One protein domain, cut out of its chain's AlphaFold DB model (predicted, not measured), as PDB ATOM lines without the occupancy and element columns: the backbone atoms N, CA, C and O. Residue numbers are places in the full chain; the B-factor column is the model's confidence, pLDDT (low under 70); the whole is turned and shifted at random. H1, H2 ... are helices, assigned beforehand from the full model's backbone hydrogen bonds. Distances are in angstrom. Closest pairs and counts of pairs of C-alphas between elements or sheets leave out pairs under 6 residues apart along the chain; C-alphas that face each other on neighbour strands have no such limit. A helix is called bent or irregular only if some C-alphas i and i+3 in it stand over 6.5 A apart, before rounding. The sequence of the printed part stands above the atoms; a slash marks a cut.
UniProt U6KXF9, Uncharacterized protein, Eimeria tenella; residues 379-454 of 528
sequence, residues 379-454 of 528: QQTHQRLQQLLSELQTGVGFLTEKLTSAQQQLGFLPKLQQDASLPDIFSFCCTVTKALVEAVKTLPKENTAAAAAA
ATOM      1  N   GLN A 379      82.119 -89.678  26.640       86.38
ATOM      2  CA  GLN A 379      83.360 -90.446  26.754       86.38
ATOM      3  C   GLN A 379      84.085 -90.557  25.407       86.38
ATOM      4  O   GLN A 379      85.314 -90.477  25.365       86.38
ATOM      5  N   GLN A 380      83.347 -90.704  24.304       88.88
ATOM      6  CA  GLN A 380      83.929 -90.719  22.961       88.88
ATOM      7  C   GLN A 380      84.493 -89.349  22.559       88.88
ATOM      8  O   GLN A 380      85.580 -89.298  21.980       88.88
ATOM      9  N   THR A 381      83.812 -88.241  22.879       83.12
ATOM     10  CA  THR A 381      84.331 -86.884  22.618       83.12
ATOM     11  C   THR A 381      85.604 -86.622  23.421       83.12
ATOM     12  O   THR A 381      86.590 -86.158  22.849       83.12
ATOM     13  N   HIS A 382      85.645 -87.022  24.697       80.69
ATOM     14  CA  HIS A 382      86.853 -86.934  25.522       80.69
ATOM     15  C   HIS A 382      88.022 -87.747  24.956       80.69
ATOM     16  O   HIS A 382      89.149 -87.251  24.926       80.69
ATOM     17  N   GLN A 383      87.778 -88.970  24.473       89.31
ATOM     18  CA  GLN A 383      88.824 -89.787  23.847       89.31
ATOM     19  C   GLN A 383      89.381 -89.132  22.578       89.31
ATOM     20  O   GLN A 383      90.596 -89.084  22.399       89.31
ATOM     21  N   ARG A 384      88.519 -88.555  21.730       84.62
ATOM     22  CA  ARG A 384      88.969 -87.816  20.537       84.62
ATOM     23  C   ARG A 384      89.759 -86.566  20.888       84.62
ATOM     24  O   ARG A 384      90.777 -86.298  20.259       84.62
ATOM     25  N   LEU A 385      89.320 -85.815  21.895       79.44
ATOM     26  CA  LEU A 385      90.029 -84.619  22.338       79.44
ATOM     27  C   LEU A 385      91.414 -84.972  22.903       79.44
ATOM     28  O   LEU A 385      92.389 -84.291  22.601       79.44
ATOM     29  N   GLN A 386      91.529 -86.070  23.656       84.81
ATOM     30  CA  GLN A 386      92.826 -86.584  24.108       84.81
ATOM     31  C   GLN A 386      93.725 -86.992  22.939       84.81
ATOM     32  O   GLN A 386      94.916 -86.679  22.959       84.81
ATOM     33  N   GLN A 387      93.166 -87.631  21.908       89.12
ATOM     34  CA  GLN A 387      93.915 -87.980  20.704       89.12
ATOM     35  C   GLN A 387      94.429 -86.723  19.982       89.12
ATOM     36  O   GLN A 387      95.629 -86.619  19.737       89.12
ATOM     37  N   LEU A 388      93.576 -85.718  19.757       82.06
ATOM     38  CA  LEU A 388      93.974 -84.442  19.147       82.06
ATOM     39  C   LEU A 388      95.046 -83.706  19.961       82.06
ATOM     40  O   LEU A 388      95.983 -83.152  19.393       82.06
ATOM     41  N   LEU A 389      94.948 -83.722  21.294       79.69
ATOM     42  CA  LEU A 389      95.977 -83.141  22.160       79.69
ATOM     43  C   LEU A 389      97.313 -83.887  22.040       79.69
ATOM     44  O   LEU A 389      98.362 -83.243  22.050       79.69
ATOM     45  N   SER A 390      97.292 -85.215  21.894       85.00
ATOM     46  CA  SER A 390      98.509 -86.011  21.689       85.00
ATOM     47  C   SER A 390      99.150 -85.763  20.317       85.00
ATOM     48  O   SER A 390     100.368 -85.601  20.220       85.00
ATOM     49  N   GLU A 391      98.342 -85.633  19.262       84.25
ATOM     50  CA  GLU A 391      98.805 -85.290  17.913       84.25
ATOM     51  C   GLU A 391      99.390 -83.874  17.880       84.25
ATOM     52  O   GLU A 391     100.480 -83.667  17.346       84.25
ATOM     53  N   LEU A 392      98.737 -82.912  18.544       80.50
ATOM     54  CA  LEU A 392      99.246 -81.549  18.687       80.50
ATOM     55  C   LEU A 392     100.576 -81.519  19.452       80.50
ATOM     56  O   LEU A 392     101.507 -80.847  19.018       80.50
ATOM     57  N   GLN A 393     100.703 -82.260  20.559       82.81
ATOM     58  CA  GLN A 393     101.964 -82.362  21.305       82.81
ATOM     59  C   GLN A 393     103.089 -82.942  20.441       82.81
ATOM     60  O   GLN A 393     104.207 -82.422  20.455       82.81
ATOM     61  N   THR A 394     102.784 -83.969  19.648       82.69
ATOM     62  CA  THR A 394     103.742 -84.584  18.721       82.69
ATOM     63  C   THR A 394     104.159 -83.596  17.626       82.69
ATOM     64  O   THR A 394     105.350 -83.426  17.359       82.69
ATOM     65  N   GLY A 395     103.196 -82.870  17.047       82.38
ATOM     66  CA  GLY A 395     103.441 -81.835  16.042       82.38
ATOM     67  C   GLY A 395     104.279 -80.669  16.573       82.38
ATOM     68  O   GLY A 395     105.223 -80.238  15.913       82.38
ATOM     69  N   VAL A 396     104.002 -80.198  17.794       81.69
ATOM     70  CA  VAL A 396     104.803 -79.156  18.460       81.69
ATOM     71  C   VAL A 396     106.226 -79.650  18.737       81.69
ATOM     72  O   VAL A 396     107.176 -78.887  18.553       81.69
ATOM     73  N   GLY A 397     106.402 -80.923  19.105       81.56
ATOM     74  CA  GLY A 397     107.722 -81.544  19.258       81.56
ATOM     75  C   GLY A 397     108.541 -81.509  17.965       81.56
ATOM     76  O   GLY A 397     109.660 -80.993  17.955       81.56
ATOM     77  N   PHE A 398     107.953 -81.958  16.851       81.81
ATOM     78  CA  PHE A 398     108.593 -81.912  15.531       81.81
ATOM     79  C   PHE A 398     108.951 -80.480  15.110       81.81
ATOM     80  O   PHE A 398     110.050 -80.213  14.618       81.81
ATOM     81  N   LEU A 399     108.036 -79.536  15.333       79.38
ATOM     82  CA  LEU A 399     108.239 -78.136  14.978       79.38
ATOM     83  C   LEU A 399     109.370 -77.507  15.809       79.38
ATOM     84  O   LEU A 399     110.195 -76.774  15.265       79.38
ATOM     85  N   THR A 400     109.478 -77.874  17.088       80.88
ATOM     86  CA  THR A 400     110.576 -77.471  17.982       80.88
ATOM     87  C   THR A 400     111.928 -78.008  17.501       80.88
ATOM     88  O   THR A 400     112.914 -77.267  17.466       80.88
ATOM     89  N   GLU A 401     111.992 -79.269  17.071       85.12
ATOM     90  CA  GLU A 401     113.216 -79.884  16.541       85.12
ATOM     91  C   GLU A 401     113.665 -79.227  15.224       85.12
ATOM     92  O   GLU A 401     114.846 -78.895  15.047       85.12
ATOM     93  N   LYS A 402     112.716 -78.947  14.320       86.06
ATOM     94  CA  LYS A 402     112.982 -78.214  13.074       86.06
ATOM     95  C   LYS A 402     113.431 -76.785  13.335       86.06
ATOM     96  O   LYS A 402     114.395 -76.349  12.707       86.06
ATOM     97  N   LEU A 403     112.809 -76.074  14.278       80.69
ATOM     98  CA  LEU A 403     113.246 -74.725  14.642       80.69
ATOM     99  C   LEU A 403     114.639 -74.728  15.269       80.69
ATOM    100  O   LEU A 403     115.443 -73.857  14.954       80.69
ATOM    101  N   THR A 404     114.952 -75.719  16.103       84.25
ATOM    102  CA  THR A 404     116.286 -75.871  16.700       84.25
ATOM    103  C   THR A 404     117.339 -76.148  15.622       84.25
ATOM    104  O   THR A 404     118.423 -75.565  15.645       84.25
ATOM    105  N   SER A 405     117.006 -76.976  14.629       88.19
ATOM    106  CA  SER A 405     117.866 -77.248  13.470       88.19
ATOM    107  C   SER A 405     118.068 -75.999  12.603       88.19
ATOM    108  O   SER A 405     119.198 -75.663  12.250       88.19
ATOM    109  N   ALA A 406     116.993 -75.262  12.310       84.12
ATOM    110  CA  ALA A 406     117.052 -74.004  11.566       84.12
ATOM    111  C   ALA A 406     117.853 -72.938  12.323       84.12
ATOM    112  O   ALA A 406     118.640 -72.219  11.721       84.12
ATOM    113  N   GLN A 407     117.724 -72.877  13.648       87.75
ATOM    114  CA  GLN A 407     118.527 -72.012  14.506       87.75
ATOM    115  C   GLN A 407     120.027 -72.328  14.428       87.75
ATOM    116  O   GLN A 407     120.844 -71.408  14.445       87.75
ATOM    117  N   GLN A 408     120.414 -73.602  14.333       89.88
ATOM    118  CA  GLN A 408     121.824 -73.969  14.154       89.88
ATOM    119  C   GLN A 408     122.370 -73.515  12.792       89.88
ATOM    120  O   GLN A 408     123.548 -73.178  12.691       89.88
ATOM    121  N   GLN A 409     121.523 -73.475  11.760       91.31
ATOM    122  CA  GLN A 409     121.891 -73.023  10.414       91.31
ATOM    123  C   GLN A 409     121.891 -71.491  10.288       91.31
ATOM    124  O   GLN A 409     122.775 -70.905   9.666       91.31
ATOM    125  N   LEU A 410     120.907 -70.834  10.899       86.12
ATOM    126  CA  LEU A 410     120.657 -69.400  10.843       86.12
ATOM    127  C   LEU A 410     121.067 -68.785  12.184       86.12
ATOM    128  O   LEU A 410     120.237 -68.535  13.056       86.12
ATOM    129  N   GLY A 411     122.365 -68.530  12.357       88.94
ATOM    130  CA  GLY A 411     122.947 -68.049  13.621       88.94
ATOM    131  C   GLY A 411     122.415 -66.708  14.161       88.94
ATOM    132  O   GLY A 411     122.887 -66.254  15.200       88.94
ATOM    133  N   PHE A 412     121.454 -66.070  13.484       88.56
ATOM    134  CA  PHE A 412     120.770 -64.855  13.932       88.56
ATOM    135  C   PHE A 412     119.468 -65.120  14.708       88.56
ATOM    136  O   PHE A 412     118.922 -64.186  15.295       88.56
ATOM    137  N   LEU A 413     118.947 -66.354  14.726       87.25
ATOM    138  CA  LEU A 413     117.697 -66.657  15.426       87.25
ATOM    139  C   LEU A 413     117.897 -66.700  16.957       87.25
ATOM    140  O   LEU A 413     118.857 -67.323  17.428       87.25
ATOM    141  N   PRO A 414     117.001 -66.079  17.755       87.25
ATOM    142  CA  PRO A 414     117.083 -66.097  19.217       87.25
ATOM    143  C   PRO A 414     117.017 -67.525  19.774       87.25
ATOM    144  O   PRO A 414     116.346 -68.381  19.212       87.25
ATOM    145  N   LYS A 415     117.744 -67.827  20.859       88.88
ATOM    146  CA  LYS A 415     117.787 -69.174  21.474       88.88
ATOM    147  C   LYS A 415     116.480 -69.509  22.175       88.88
ATOM    148  O   LYS A 415     116.121 -68.825  23.130       88.88
ATOM    149  N   LEU A 416     115.817 -70.576  21.725       86.81
ATOM    150  CA  LEU A 416     114.704 -71.168  22.458       86.81
ATOM    151  C   LEU A 416     115.258 -71.844  23.718       86.81
ATOM    152  O   LEU A 416     116.228 -72.604  23.647       86.81
ATOM    153  N   GLN A 417     114.685 -71.544  24.883       87.75
ATOM    154  CA  GLN A 417     115.041 -72.258  26.109       87.75
ATOM    155  C   GLN A 417     114.528 -73.701  26.025       87.75
ATOM    156  O   GLN A 417     113.386 -73.922  25.635       87.75
ATOM    157  N   GLN A 418     115.358 -74.680  26.402       80.69
ATOM    158  CA  GLN A 418     114.991 -76.106  26.367       80.69
ATOM    159  C   GLN A 418     113.794 -76.453  27.267       80.69
ATOM    160  O   GLN A 418     113.118 -77.439  26.998       80.69
ATOM    161  N   ASP A 419     113.498 -75.613  28.263       85.75
ATOM    162  CA  ASP A 419     112.382 -75.783  29.201       85.75
ATOM    163  C   ASP A 419     111.234 -74.784  28.946       85.75
ATOM    164  O   ASP A 419     110.452 -74.479  29.848       85.75
ATOM    165  N   ALA A 420     111.154 -74.219  27.736       83.44
ATOM    166  CA  ALA A 420     110.105 -73.273  27.368       83.44
ATOM    167  C   ALA A 420     108.717 -73.933  27.447       83.44
ATOM    168  O   ALA A 420     108.515 -75.054  26.974       83.44
ATOM    169  N   SER A 421     107.746 -73.234  28.041       87.06
ATOM    170  CA  SER A 421     106.372 -73.735  28.100       87.06
ATOM    171  C   SER A 421     105.750 -73.771  26.697       87.06
ATOM    172  O   SER A 421     106.190 -73.057  25.798       87.06
ATOM    173  N   LEU A 422     104.710 -74.586  26.476       75.50
ATOM    174  CA  LEU A 422     104.028 -74.668  25.172       75.50
ATOM    175  C   LEU A 422     103.612 -73.275  24.625       75.50
ATOM    176  O   LEU A 422     103.881 -73.006  23.454       75.50
ATOM    177  N   PRO A 423     103.055 -72.352  25.441       78.81
ATOM    178  CA  PRO A 423     102.824 -70.965  25.028       78.81
ATOM    179  C   PRO A 423     104.084 -70.227  24.561       78.81
ATOM    180  O   PRO A 423     104.038 -69.505  23.564       78.81
ATOM    181  N   ASP A 424     105.211 -70.423  25.247       85.06
ATOM    182  CA  ASP A 424     106.482 -69.783  24.900       85.06
ATOM    183  C   ASP A 424     107.027 -70.326  23.576       85.06
ATOM    184  O   ASP A 424     107.522 -69.553  22.758       85.06
ATOM    185  N   ILE A 425     106.885 -71.634  23.327       80.75
ATOM    186  CA  ILE A 425     107.260 -72.262  22.052       80.75
ATOM    187  C   ILE A 425     106.426 -71.664  20.917       80.75
ATOM    188  O   ILE A 425     106.990 -71.265  19.900       80.75
ATOM    189  N   PHE A 426     105.107 -71.532  21.085       79.94
ATOM    190  CA  PHE A 426     104.244 -70.914  20.070       79.94
ATOM    191  C   PHE A 426     104.598 -69.446  19.823       79.94
ATOM    192  O   PHE A 426     104.782 -69.045  18.672       79.94
ATOM    193  N   SER A 427     104.765 -68.657  20.887       85.44
ATOM    194  CA  SER A 427     105.178 -67.253  20.788       85.44
ATOM    195  C   SER A 427     106.527 -67.108  20.078       85.44
ATOM    196  O   SER A 427     106.705 -66.257  19.199       85.44
ATOM    197  N   PHE A 428     107.467 -68.001  20.384       86.62
ATOM    198  CA  PHE A 428     108.758 -68.065  19.719       86.62
ATOM    199  C   PHE A 428     108.629 -68.426  18.235       86.62
ATOM    200  O   PHE A 428     109.218 -67.745  17.402       86.62
ATOM    201  N   CYS A 429     107.820 -69.427  17.877       78.88
ATOM    202  CA  CYS A 429     107.581 -69.811  16.483       78.88
ATOM    203  C   CYS A 429     106.963 -68.665  15.672       78.88
ATOM    204  O   CYS A 429     107.404 -68.394  14.551       78.88
ATOM    205  N   CYS A 430     106.000 -67.941  16.253       79.75
ATOM    206  CA  CYS A 430     105.473 -66.712  15.671       79.75
ATOM    207  C   CYS A 430     106.603 -65.690  15.488       79.75
ATOM    208  O   CYS A 430     106.833 -65.226  14.381       79.75
ATOM    209  N   THR A 431     107.382 -65.390  16.525       85.62
ATOM    210  CA  THR A 431     108.474 -64.401  16.449       85.62
ATOM    211  C   THR A 431     109.526 -64.758  15.389       85.62
ATOM    212  O   THR A 431     109.965 -63.894  14.631       85.62
ATOM    213  N   VAL A 432     109.900 -66.035  15.281       80.44
ATOM    214  CA  VAL A 432     110.859 -66.532  14.285       80.44
ATOM    215  C   VAL A 432     110.302 -66.426  12.870       80.44
ATOM    216  O   VAL A 432     111.006 -65.963  11.976       80.44
ATOM    217  N   THR A 433     109.040 -66.801  12.650       75.56
ATOM    218  CA  THR A 433     108.400 -66.650  11.333       75.56
ATOM    219  C   THR A 433     108.276 -65.181  10.935       75.56
ATOM    220  O   THR A 433     108.584 -64.850   9.791       75.56
ATOM    221  N   LYS A 434     107.959 -64.275  11.874       82.19
ATOM    222  CA  LYS A 434     108.014 -62.819  11.643       82.19
ATOM    223  C   LYS A 434     109.401 -62.374  11.182       82.19
ATOM    224  O   LYS A 434     109.523 -61.727  10.145       82.19
ATOM    225  N   ALA A 435     110.441 -62.756  11.926       82.38
ATOM    226  CA  ALA A 435     111.820 -62.383  11.624       82.38
ATOM    227  C   ALA A 435     112.292 -62.942  10.272       82.38
ATOM    228  O   ALA A 435     112.977 -62.244   9.529       82.38
ATOM    229  N   LEU A 436     111.896 -64.170   9.921       76.81
ATOM    230  CA  LEU A 436     112.183 -64.765   8.615       76.81
ATOM    231  C   LEU A 436     111.487 -64.006   7.482       76.81
ATOM    232  O   LEU A 436     112.125 -63.700   6.478       76.81
ATOM    233  N   VAL A 437     110.208 -63.656   7.643       79.25
ATOM    234  CA  VAL A 437     109.460 -62.881   6.640       79.25
ATOM    235  C   VAL A 437     110.065 -61.486   6.456       79.25
ATOM    236  O   VAL A 437     110.204 -61.028   5.322       79.25
ATOM    237  N   GLU A 438     110.465 -60.811   7.535       86.56
ATOM    238  CA  GLU A 438     111.162 -59.522   7.441       86.56
ATOM    239  C   GLU A 438     112.538 -59.652   6.785       86.56
ATOM    240  O   GLU A 438     112.851 -58.886   5.873       86.56
ATOM    241  N   ALA A 439     113.328 -60.658   7.165       81.38
ATOM    242  CA  ALA A 439     114.621 -60.918   6.543       81.38
ATOM    243  C   ALA A 439     114.471 -61.131   5.028       81.38
ATOM    244  O   ALA A 439     115.197 -60.516   4.247       81.38
ATOM    245  N   VAL A 440     113.467 -61.907   4.600       80.44
ATOM    246  CA  VAL A 440     113.151 -62.120   3.179       80.44
ATOM    247  C   VAL A 440     112.761 -60.816   2.476       80.44
ATOM    248  O   VAL A 440     113.190 -60.596   1.346       80.44
ATOM    249  N   LYS A 441     112.018 -59.912   3.128       85.69
ATOM    250  CA  LYS A 441     111.688 -58.587   2.560       85.69
ATOM    251  C   LYS A 441     112.913 -57.689   2.385       85.69
ATOM    252  O   LYS A 441     112.936 -56.879   1.462       85.69
ATOM    253  N   THR A 442     113.905 -57.815   3.265       82.19
ATOM    254  CA  THR A 442     115.152 -57.033   3.190       82.19
ATOM    255  C   THR A 442     116.171 -57.593   2.199       82.19
ATOM    256  O   THR A 442     117.137 -56.901   1.873       82.19
ATOM    257  N   LEU A 443     115.971 -58.814   1.683       80.69
ATOM    258  CA  LEU A 443     116.831 -59.346   0.633       80.69
ATOM    259  C   LEU A 443     116.653 -58.511  -0.648       80.69
ATOM    260  O   LEU A 443     115.522 -58.282  -1.086       80.69
ATOM    261  N   PRO A 444     117.750 -58.043  -1.272       81.25
ATOM    262  CA  PRO A 444     117.671 -57.242  -2.484       81.25
ATOM    263  C   PRO A 444     116.948 -58.032  -3.582       81.25
ATOM    264  O   PRO A 444     117.368 -59.132  -3.950       81.25
ATOM    265  N   LYS A 445     115.863 -57.450  -4.113       73.56
ATOM    266  CA  LYS A 445     114.988 -58.054  -5.138       73.56
ATOM    267  C   LYS A 445     115.734 -58.519  -6.398       73.56
ATOM    268  O   LYS A 445     115.228 -59.371  -7.122       73.56
ATOM    269  N   GLU A 446     116.939 -58.004  -6.650       64.19
ATOM    270  CA  GLU A 446     117.790 -58.437  -7.767       64.19
ATOM    271  C   GLU A 446     118.272 -59.893  -7.642       64.19
ATOM    272  O   GLU A 446     118.466 -60.549  -8.663       64.19
ATOM    273  N   ASN A 447     118.380 -60.451  -6.429       58.78
ATOM    274  CA  ASN A 447     118.835 -61.836  -6.235       58.78
ATOM    275  C   ASN A 447     117.694 -62.860  -6.129       58.78
ATOM    276  O   ASN A 447     117.924 -64.054  -6.329       58.78
ATOM    277  N   THR A 448     116.459 -62.435  -5.853       60.25
ATOM    278  CA  THR A 448     115.327 -63.360  -5.669       60.25
ATOM    279  C   THR A 448     114.781 -63.895  -6.992       60.25
ATOM    280  O   THR A 448     114.358 -65.045  -7.043       60.25
ATOM    281  N   ALA A 449     114.844 -63.118  -8.080       65.69
ATOM    282  CA  ALA A 449     114.434 -63.588  -9.410       65.69
ATOM    283  C   ALA A 449     115.409 -64.638  -9.978       65.69
ATOM    284  O   ALA A 449     114.979 -65.642 -10.539       65.69
ATOM    285  N   ALA A 450     116.716 -64.447  -9.769       64.19
ATOM    286  CA  ALA A 450     117.739 -65.401 -10.196       64.19
ATOM    287  C   ALA A 450     117.712 -66.698  -9.366       64.19
ATOM    288  O   ALA A 450     117.846 -67.785  -9.923       64.19
ATOM    289  N   ALA A 451     117.485 -66.606  -8.049       59.88
ATOM    290  CA  ALA A 451     117.359 -67.777  -7.182       59.88
ATOM    291  C   ALA A 451     116.057 -68.563  -7.427       59.88
ATOM    292  O   ALA A 451     116.085 -69.792  -7.433       59.88
ATOM    293  N   ALA A 452     114.935 -67.879  -7.689       65.62
ATOM    294  CA  ALA A 452     113.677 -68.532  -8.052       65.62
ATOM    295  C   ALA A 452     113.773 -69.253  -9.409       65.62
ATOM    296  O   ALA A 452     113.297 -70.380  -9.518       65.62
ATOM    297  N   ALA A 453     114.449 -68.652 -10.398       68.12
ATOM    298  CA  ALA A 453     114.728 -69.279 -11.693       68.12
ATOM    299  C   ALA A 453     115.681 -70.485 -11.578       68.12
ATOM    300  O   ALA A 453     115.503 -71.486 -12.265       68.12
ATOM    301  N   ALA A 454     116.671 -70.428 -10.682       64.56
ATOM    302  CA  ALA A 454     117.573 -71.553 -10.426       64.56
ATOM    303  C   ALA A 454     116.880 -72.718  -9.692       64.56
ATOM    304  O   ALA A 454     117.173 -73.876  -9.975       64.56
TER     305      ALA A 454
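AT A GLANCE: This is residues 379 to 454 of the 528 residues of an uncharacterized protein of Eimeria tenella (UniProt U6KXF9). Two long helices, H1 and H2, run the same way on a slant to each other, and a long loop folds back from the end of H1 to the beginning of H2. The free first part of H1, residues 379 to 392, sticks out at one end as a long arm, and the short helix H3 follows at the far end of H2, turned off from it and free of both long helices. The printed part has 76 residues with three named helices in the order H1, H2, H3 and no named strand; the class is all helix. The whole is only just extended, close to loose, with a radius of gyration of the C-alphas of 17.2 A. The C-alphas span 58 by 28 by 17 A, and the arm of H1 adds much of that length.

IN THESE COORDINATES: H1 takes residues 379 to 409, beginning at C-alpha 379 at (83.360, -90.446, 26.754) and measuring 45.3 A from first to last C-alpha. Residues 410 to 421 belong to no named element. H2 takes residues 422 to 442 and measures 30.3 A, with C-alpha 422 at (104.028, -74.668, 25.172). H3 takes residues 445 to 454 and ends with C-alpha 454 at (117.573, -71.553, -10.426). H3 is neither bent nor irregular, but only just: C-alphas 446 and 449 are 6.4 A apart.

HOW THE PARTS SIT: H1 and H2 are close but not clearly touching, with 2 pairs of C-alphas within 8 A. Their closest C-alphas are those of Thr 400 and Ile 425, 7.4 A apart. Their lines stand at a steep tilt of 44 degrees, and they run the same way, with 18.0 A from centre to centre. H3 is apart from H1. H3 is also apart from H2, which it follows after a tight link of 2 residues. Every O i to N i+4 pair is within hydrogen-bond range in H1 and H2, while in H3 4 of 6 are.

THE WHOLE: The two C-alphas farthest apart are those of Gln 379 and Glu 446, 58.3 A. Residues 379 to 392 of H1 stand free, as do residues 441 to 447, of which 445 to 447 belong to H3, and residues 449 to 454 of H3. Without these stretches the body has 49 residues and spans 35 by 18 by 18 A. The link from H1 to H2, with 12 residues, is long. The printed part has no cut. The mean pLDDT of the printed part is 81.1, and the model's confidence is low, under 70, at residues 446 to 454.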